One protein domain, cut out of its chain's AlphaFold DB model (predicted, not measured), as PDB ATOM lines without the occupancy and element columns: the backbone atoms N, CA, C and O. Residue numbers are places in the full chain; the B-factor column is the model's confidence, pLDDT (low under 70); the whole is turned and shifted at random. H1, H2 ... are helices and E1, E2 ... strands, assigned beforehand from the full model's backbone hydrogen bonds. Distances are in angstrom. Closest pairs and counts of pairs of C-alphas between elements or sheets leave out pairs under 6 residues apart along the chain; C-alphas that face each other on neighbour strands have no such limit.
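This is residues 213 to 274 of the 476 residues of an uncharacterized protein of Cyanidiococcus yangmingshanensis (UniProt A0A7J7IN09). A narrow two-strand hairpin, E1 and E2, has a long loop, residues 228 to 245, reaching out at one end, and H2 follows directly on E2 at the other. H1 and H3 lie loosely on one side of the hairpin, H3 folding back from H2. The printed part has 62 residues, with three named helices and two named strands in the order H1, E1, E2, H2, H3; the sheet E1 - E2 is antiparallel and the class mixed, helices and strands. The whole is loose, with a radius of gyration of the C-alphas of 13.4 A; the spans are 41 by 19 by 18 A, the loop and H2 making the length.

From H1, residues 215 to 221, a tight link leads to E1, residues 225 to 227. E1 and E2, residues 246 to 251, form a hairpin, antiparallel at 156 degrees; N 226 and O 247, 2.8 A apart, are within hydrogen-bond range. The closest C-alphas of H1 and E2 are those of Tyr 218 and Ala 246, 6.5 A apart. H2, residues 252 to 257, and H3, residues 262 to 271, only just touch, and only at the corner, with 3 pairs of C-alphas within 8 A; the closest are those of Ala 255 and His 264, 4.9 A. They run opposite ways at a steep tilt of 47 degrees. H1 and H3 are close but not clearly touching; the closest C-alphas are those of Leu 221 and Cys 270, 5.1 A. H1 and H2 are apart. In H1, H2 and H3 every O i to N i+4 pair is within hydrogen-bond range.

H1 begins at C-alpha 215 (-14.294, -80.776, 97.926) and measures 10.0 A, E1 6.3 A, E2 15.9 A, H2 8.4 A. H3, 14.1 A, ends at C-alpha 271 (-27.399, -73.541, 94.026).

The C-alphas farthest apart, of Arg 234 and Ser 257, are 41.6 A apart. The printed part has no cut; the link E1 to E2 is long. The pLDDT is under 70 at residues 227 to 244 and 274.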
ATOM      1  N   LEU A 213     -21.054 -81.859 100.747       78.00
ATOM      2  CA  LEU A 213     -20.493 -81.570  99.435       78.00
ATOM      3  C   LEU A 213     -19.068 -82.095  99.349       78.00
ATOM      4  O   LEU A 213     -18.247 -81.798 100.218       78.00
ATOM      5  N   GLU A 214     -18.745 -82.775  98.256       80.81
ATOM      6  CA  GLU A 214     -17.359 -83.096  97.914       80.81
ATOM      7  C   GLU A 214     -16.519 -81.819  97.739       80.81
ATOM      8  O   GLU A 214     -17.039 -80.732  97.471       80.81
ATOM      9  N   GLU A 215     -15.199 -81.931  97.898       79.56
ATOM     10  CA  GLU A 215     -14.294 -80.776  97.926       79.56
ATOM     11  C   GLU A 215     -14.390 -79.908  96.658       79.56
ATOM     12  O   GLU A 215     -14.499 -78.680  96.752       79.56
ATOM     13  N   ASP A 216     -14.399 -80.533  95.479       78.38
ATOM     14  CA  ASP A 216     -14.464 -79.834  94.191       78.38
ATOM     15  C   ASP A 216     -15.794 -79.089  94.025       78.38
ATOM     16  O   ASP A 216     -15.849 -77.946  93.560       78.38
ATOM     17  N   THR A 217     -16.882 -79.704  94.470       77.12
ATOM     18  CA  THR A 217     -18.231 -79.138  94.464       77.12
ATOM     19  C   THR A 217     -18.363 -77.989  95.453       77.12
ATOM     20  O   THR A 217     -18.789 -76.897  95.077       77.12
ATOM     21  N   TYR A 218     -17.907 -78.168  96.690       82.31
ATOM     22  CA  TYR A 218     -17.891 -77.115  97.701       82.31
ATOM     23  C   TYR A 218     -17.117 -75.875  97.232       82.31
ATOM     24  O   TYR A 218     -17.614 -74.748  97.339       82.31
ATOM     25  N   ARG A 219     -15.926 -76.074  96.649       80.94
ATOM     26  CA  ARG A 219     -15.088 -74.989  96.115       80.94
ATOM     27  C   ARG A 219     -15.745 -74.269  94.940       80.94
ATOM     28  O   ARG A 219     -15.692 -73.041  94.896       80.94
ATOM     29  N   ARG A 220     -16.379 -75.001  94.016       81.25
ATOM     30  CA  ARG A 220     -17.094 -74.413  92.867       81.25
ATOM     31  C   ARG A 220     -18.310 -73.599  93.298       81.25
ATOM     32  O   ARG A 220     -18.533 -72.505  92.775       81.25
ATOM     33  N   LEU A 221     -19.077 -74.097  94.267       81.50
ATOM     34  CA  LEU A 221     -20.266 -73.401  94.757       81.50
ATOM     35  C   LEU A 221     -19.901 -72.196  95.617       81.50
ATOM     36  O   LEU A 221     -20.627 -71.207  95.605       81.50
ATOM     37  N   GLY A 222     -18.785 -72.235  96.350       81.50
ATOM     38  CA  GLY A 222     -18.372 -71.125  97.209       81.50
ATOM     39  C   GLY A 222     -19.379 -70.844  98.327       81.50
ATOM     40  O   GLY A 222     -19.542 -69.694  98.751       81.50
ATOM     41  N   LEU A 223     -20.090 -71.877  98.781       83.00
ATOM     42  CA  LEU A 223     -20.964 -71.810  99.948       83.00
ATOM     43  C   LEU A 223     -20.123 -71.737 101.229       83.00
ATOM     44  O   LEU A 223     -18.943 -72.072 101.237       83.00
ATOM     45  N   ILE A 224     -20.718 -71.245 102.316       77.69
ATOM     46  CA  ILE A 224     -20.046 -71.219 103.618       77.69
ATOM     47  C   ILE A 224     -20.345 -72.548 104.309       77.69
ATOM     48  O   ILE A 224     -21.474 -72.782 104.729       77.69
ATOM     49  N   GLY A 225     -19.339 -73.409 104.408       79.56
ATOM     50  CA  GLY A 225     -19.432 -74.701 105.081       79.56
ATOM     51  C   GLY A 225     -18.297 -74.917 106.074       79.56
ATOM     52  O   GLY A 225     -17.320 -74.164 106.113       79.56
ATOM     53  N   ARG A 226     -18.431 -75.959 106.893       73.50
ATOM     54  CA  ARG A 226     -17.346 -76.484 107.725       73.50
ATOM     55  C   ARG A 226     -16.851 -77.783 107.106       73.50
ATOM     56  O   ARG A 226     -17.637 -78.699 106.890       73.50
ATOM     57  N   GLY A 227     -15.563 -77.850 106.795       64.62
ATOM     58  CA  GLY A 227     -14.986 -79.060 106.224       64.62
ATOM     59  C   GLY A 227     -14.817 -80.193 107.226       64.62
ATOM     60  O   GLY A 227     -14.612 -79.945 108.418       64.62
ATOM     61  N   HIS A 228     -14.849 -81.425 106.718       53.03
ATOM     62  CA  HIS A 228     -14.414 -82.617 107.442       53.03
ATOM     63  C   HIS A 228     -12.910 -82.513 107.674       53.03
ATOM     64  O   HIS A 228     -12.137 -82.814 106.777       53.03
ATOM     65  N   ASN A 229     -12.509 -82.019 108.849       46.84
ATOM     66  CA  ASN A 229     -11.127 -81.716 109.223       46.84
ATOM     67  C   ASN A 229     -10.377 -80.861 108.182       46.84
ATOM     68  O   ASN A 229      -9.985 -81.363 107.129       46.84
ATOM     69  N   PRO A 230     -10.053 -79.582 108.459       48.91
ATOM     70  CA  PRO A 230      -9.019 -78.940 107.663       48.91
ATOM     71  C   PRO A 230      -7.780 -79.828 107.786       48.91
ATOM     72  O   PRO A 230      -7.197 -79.929 108.867       48.91
ATOM     73  N   ARG A 231      -7.382 -80.514 106.704       47.81
ATOM     74  CA  ARG A 231      -6.048 -81.101 106.666       47.81
ATOM     75  C   ARG A 231      -5.172 -79.881 106.834       47.81
ATOM     76  O   ARG A 231      -5.191 -78.997 105.978       47.81
ATOM     77  N   VAL A 232      -4.520 -79.767 107.990       44.47
ATOM     78  CA  VAL A 232      -3.598 -78.675 108.285       44.47
ATOM     79  C   VAL A 232      -2.434 -78.873 107.326       44.47
ATOM     80  O   VAL A 232      -1.422 -79.499 107.635       44.47
ATOM     81  N   GLY A 233      -2.637 -78.425 106.089       44.34
ATOM     82  CA  GLY A 233      -1.669 -78.453 105.025       44.34
ATOM     83  C   GLY A 233      -0.532 -77.588 105.511       44.34
ATOM     84  O   GLY A 233      -0.689 -76.379 105.664       44.34
ATOM     85  N   ARG A 234       0.584 -78.242 105.840       44.81
ATOM     86  CA  ARG A 234       1.839 -77.648 106.301       44.81
ATOM     87  C   ARG A 234       2.065 -76.267 105.671       44.81
ATOM     88  O   ARG A 234       2.487 -76.191 104.525       44.81
ATOM     89  N   LYS A 235       1.769 -75.197 106.421       45.94
ATOM     90  CA  LYS A 235       2.208 -73.785 106.308       45.94
ATOM     91  C   LYS A 235       2.307 -73.095 104.923       45.94
ATOM     92  O   LYS A 235       2.760 -71.956 104.885       45.94
ATOM     93  N   ARG A 236       1.918 -73.695 103.792       47.09
ATOM     94  CA  ARG A 236       2.180 -73.131 102.448       47.09
ATOM     95  C   ARG A 236       0.986 -73.061 101.502       47.09
ATOM     96  O   ARG A 236       1.119 -72.465 100.439       47.09
ATOM     97  N   GLN A 237      -0.181 -73.585 101.870       46.44
ATOM     98  CA  GLN A 237      -1.388 -73.408 101.060       46.44
ATOM     99  C   GLN A 237      -2.267 -72.317 101.674       46.44
ATOM    100  O   GLN A 237      -2.681 -72.408 102.825       46.44
ATOM    101  N   ARG A 238      -2.521 -71.254 100.898       49.34
ATOM    102  CA  ARG A 238      -3.334 -70.087 101.294       49.34
ATOM    103  C   ARG A 238      -4.817 -70.418 101.520       49.34
ATOM    104  O   ARG A 238      -5.562 -69.556 101.974       49.34
ATOM    105  N   HIS A 239      -5.238 -71.647 101.229       48.84
ATOM    106  CA  HIS A 239      -6.609 -72.112 101.395       48.84
ATOM    107  C   HIS A 239      -6.623 -73.435 102.167       48.84
ATOM    108  O   HIS A 239      -5.810 -74.309 101.854       48.84
ATOM    109  N   PRO A 240      -7.510 -73.594 103.169       51.50
ATOM    110  CA  PRO A 240      -7.690 -74.871 103.845       51.50
ATOM    111  C   PRO A 240      -8.106 -75.928 102.818       51.50
ATOM    112  O   PRO A 240      -9.048 -75.719 102.054       51.50
ATOM    113  N   VAL A 241      -7.372 -77.040 102.785       50.62
ATOM    114  CA  VAL A 241      -7.722 -78.210 101.976       50.62
ATOM    115  C   VAL A 241      -8.634 -79.082 102.820       50.62
ATOM    116  O   VAL A 241      -8.235 -79.581 103.877       50.62
ATOM    117  N   TYR A 242      -9.871 -79.217 102.368       57.00
ATOM    118  CA  TYR A 242     -10.884 -80.030 103.018       57.00
ATOM    119  C   TYR A 242     -10.897 -81.362 102.290       57.00
ATOM    120  O   TYR A 242     -11.704 -81.566 101.393       57.00
ATOM    121  N   GLY A 243      -9.937 -82.223 102.635       53.38
ATOM    122  CA  GLY A 243      -9.605 -83.405 101.835       53.38
ATOM    123  C   GLY A 243     -10.741 -84.414 101.652       53.38
ATOM    124  O   GLY A 243     -10.619 -85.272 100.785       53.38
ATOM    125  N   ASP A 244     -11.818 -84.294 102.433       64.38
ATOM    126  CA  ASP A 244     -12.967 -85.199 102.397       64.38
ATOM    127  C   ASP A 244     -14.293 -84.449 102.102       64.38
ATOM    128  O   ASP A 244     -15.365 -85.037 102.175       64.38
ATOM    129  N   GLY A 245     -14.242 -83.151 101.755       73.62
ATOM    130  CA  GLY A 245     -15.430 -82.322 101.501       73.62
ATOM    131  C   GLY A 245     -15.861 -81.428 102.671       73.62
ATOM    132  O   GLY A 245     -15.128 -81.217 103.644       73.62
ATOM    133  N   ALA A 246     -17.049 -80.829 102.557       78.19
ATOM    134  CA  ALA A 246     -17.593 -79.913 103.552       78.19
ATOM    135  C   ALA A 246     -19.096 -80.062 103.775       78.19
ATOM    136  O   ALA A 246     -19.873 -80.242 102.840       78.19
ATOM    137  N   PHE A 247     -19.502 -79.879 105.032       79.00
ATOM    138  CA  PHE A 247     -20.898 -79.691 105.388       79.00
ATOM    139  C   PHE A 247     -21.274 -78.227 105.260       79.00
ATOM    140  O   PHE A 247     -20.722 -77.353 105.937       79.00
ATOM    141  N   VAL A 248     -22.261 -77.967 104.420       83.06
ATOM    142  CA  VAL A 248     -22.905 -76.670 104.308       83.06
ATOM    143  C   VAL A 248     -24.225 -76.735 105.054       83.06
ATOM    144  O   VAL A 248     -25.043 -77.614 104.808       83.06
ATOM    145  N   VAL A 249     -24.438 -75.790 105.967       85.19
ATOM    146  CA  VAL A 249     -25.718 -75.628 106.657       85.19
ATOM    147  C   VAL A 249     -26.397 -74.394 106.089       85.19
ATOM    148  O   VAL A 249     -25.902 -73.279 106.247       85.19
ATOM    149  N   ILE A 250     -27.527 -74.602 105.427       83.25
ATOM    150  CA  ILE A 250     -28.365 -73.547 104.870       83.25
ATOM    151  C   ILE A 250     -29.582 -73.392 105.775       83.25
ATOM    152  O   ILE A 250     -30.479 -74.226 105.779       83.25
ATOM    153  N   ASP A 251     -29.635 -72.318 106.551       83.44
ATOM    154  CA  ASP A 251     -30.847 -71.954 107.287       83.44
ATOM    155  C   ASP A 251     -31.920 -71.422 106.317       83.44
ATOM    156  O   ASP A 251     -31.803 -70.307 105.793       83.44
ATOM    157  N   LEU A 252     -32.932 -72.248 106.026       79.06
ATOM    158  CA  LEU A 252     -34.017 -71.916 105.101       79.06
ATOM    159  C   LEU A 252     -34.972 -70.893 105.716       79.06
ATOM    160  O   LEU A 252     -35.481 -70.053 104.983       79.06
ATOM    161  N   GLY A 253     -35.172 -70.907 107.038       78.44
ATOM    162  CA  GLY A 253     -35.980 -69.902 107.741       78.44
ATOM    163  C   GLY A 253     -35.354 -68.507 107.668       78.44
ATOM    164  O   GLY A 253     -36.026 -67.504 107.412       78.44
ATOM    165  N   GLN A 254     -34.031 -68.426 107.812       81.31
ATOM    166  CA  GLN A 254     -33.302 -67.176 107.612       81.31
ATOM    167  C   GLN A 254     -33.332 -66.724 106.145       81.31
ATOM    168  O   GLN A 254     -33.477 -65.531 105.868       81.31
ATOM    169  N   ALA A 255     -33.191 -67.660 105.203       80.81
ATOM    170  CA  ALA A 255     -33.236 -67.347 103.779       80.81
ATOM    171  C   ALA A 255     -34.636 -66.904 103.318       80.81
ATOM    172  O   ALA A 255     -34.725 -66.024 102.463       80.81
ATOM    173  N   SER A 256     -35.709 -67.479 103.872       79.62
ATOM    174  CA  SER A 256     -37.097 -67.165 103.510       79.62
ATOM    175  C   SER A 256     -37.599 -65.873 104.153       79.62
ATOM    176  O   SER A 256     -38.270 -65.085 103.495       79.62
ATOM    177  N   SER A 257     -37.220 -65.600 105.405       85.25
ATOM    178  CA  SER A 257     -37.624 -64.375 106.112       85.25
ATOM    179  C   SER A 257     -37.030 -63.094 105.517       85.25
ATOM    180  O   SER A 257     -37.551 -62.005 105.757       85.25
ATOM    181  N   ARG A 258     -35.925 -63.189 104.758       89.12
ATOM    182  CA  ARG A 258     -35.237 -62.042 104.140       89.12
ATOM    183  C   ARG A 258     -34.761 -62.362 102.714       89.12
ATOM    184  O   ARG A 258     -33.551 -62.541 102.514       89.12
ATOM    185  N   PRO A 259     -35.663 -62.374 101.714       86.19
ATOM    186  CA  PRO A 259     -35.321 -62.720 100.330       86.19
ATOM    187  C   PRO A 259     -34.308 -61.747  99.699       86.19
ATOM    188  O   PRO A 259     -33.442 -62.147  98.924       86.19
ATOM    189  N   ASP A 260     -34.308 -60.476 100.109       90.38
ATOM    190  CA  ASP A 260     -33.353 -59.483  99.599       90.38
ATOM    191  C   ASP A 260     -31.956 -59.557 100.228       90.38
ATOM    192  O   ASP A 260     -31.033 -58.852  99.797       90.38
ATOM    193  N   SER A 261     -31.774 -60.403 101.246       90.69
ATOM    194  CA  SER A 261     -30.508 -60.508 101.963       90.69
ATOM    195  C   SER A 261     -29.377 -61.017 101.061       90.69
ATOM    196  O   SER A 261     -29.562 -61.860 100.181       90.69
ATOM    197  N   LYS A 262     -28.147 -60.555 101.333       90.69
ATOM    198  CA  LYS A 262     -26.937 -61.081 100.675       90.69
ATOM    199  C   LYS A 262     -26.803 -62.596 100.853       90.69
ATOM    200  O   LYS A 262     -26.266 -63.267  99.978       90.69
ATOM    201  N   TYR A 263     -27.288 -63.117 101.979       85.88
ATOM    202  CA  TYR A 263     -27.297 -64.540 102.289       85.88
ATOM    203  C   TYR A 263     -28.216 -65.324 101.340       85.88
ATOM    204  O   TYR A 263     -27.735 -66.228 100.662       85.88
ATOM    205  N   HIS A 264     -29.482 -64.909 101.201       87.62
ATOM    206  CA  HIS A 264     -30.435 -65.513 100.264       87.62
ATOM    207  C   HIS A 264     -29.916 -65.462  98.821       87.62
ATOM    208  O   HIS A 264     -29.824 -66.490  98.151       87.62
ATOM    209  N   LYS A 265     -29.472 -64.281  98.365       86.75
ATOM    210  CA  LYS A 265     -28.927 -64.094  97.009       86.75
ATOM    211  C   LYS A 265     -27.713 -64.982  96.743       86.75
ATOM    212  O   LYS A 265     -27.594 -65.538  95.652       86.75
ATOM    213  N   ARG A 266     -26.823 -65.144  97.732       85.06
ATOM    214  CA  ARG A 266     -25.666 -66.043  97.625       85.06
ATOM    215  C   ARG A 266     -26.116 -67.492  97.489       85.06
ATOM    216  O   ARG A 266     -25.694 -68.130  96.540       85.06
ATOM    217  N   ILE A 267     -26.997 -67.987  98.361       84.56
ATOM    218  CA  ILE A 267     -27.507 -69.366  98.281       84.56
ATOM    219  C   ILE A 267     -28.169 -69.631  96.932       84.56
ATOM    220  O   ILE A 267     -27.798 -70.587  96.262       84.56
ATOM    221  N   HIS A 268     -29.081 -68.758  96.505       84.06
ATOM    222  CA  HIS A 268     -29.789 -68.902  95.236       84.06
ATOM    223  C   HIS A 268     -28.822 -68.921  94.042       84.06
ATOM    224  O   HIS A 268     -28.927 -69.766  93.160       84.06
ATOM    225  N   THR A 269     -27.833 -68.022  94.030       84.81
ATOM    226  CA  THR A 269     -26.817 -67.977  92.966       84.81
ATOM    227  C   THR A 269     -25.931 -69.219  92.976       84.81
ATOM    228  O   THR A 269     -25.600 -69.742  91.920       84.81
ATOM    229  N   CYS A 270     -25.519 -69.683  94.155       83.25
ATOM    230  CA  CYS A 270     -24.657 -70.850  94.295       83.25
ATOM    231  C   CYS A 270     -25.391 -72.127  93.877       83.25
ATOM    232  O   CYS A 270     -24.871 -72.863  93.050       83.25
ATOM    233  N   LEU A 271     -26.605 -72.362  94.381       78.44
ATOM    234  CA  LEU A 271     -27.399 -73.541  94.026       78.44
ATOM    235  C   LEU A 271     -27.862 -73.509  92.562       78.44
ATOM    236  O   LEU A 271     -27.871 -74.543  91.910       78.44
ATOM    237  N   GLY A 272     -28.153 -72.329  92.005       76.06
ATOM    238  CA  GLY A 272     -28.498 -72.179  90.587       76.06
ATOM    239  C   GLY A 272     -27.347 -72.461  89.613       76.06
ATOM    240  O   GLY A 272     -27.584 -72.580  88.416       76.06
ATOM    241  N   ARG A 273     -26.099 -72.565  90.096       72.56
ATOM    242  CA  ARG A 273     -24.941 -72.982  89.283       72.56
ATOM    243  C   ARG A 273     -24.799 -74.492  89.173       72.56
ATOM    244  O   ARG A 273     -23.894 -74.936  88.473       72.56
ATOM    245  N   ILE A 274     -25.617 -75.261  89.885       68.31
ATOM    246  CA  ILE A 274     -25.561 -76.712  89.813       68.31
ATOM    247  C   ILE A 274     -26.253 -77.133  88.514       68.31
ATOM    248  O   ILE A 274     -27.452 -76.892  88.375       68.31
TER     249      ILE A 274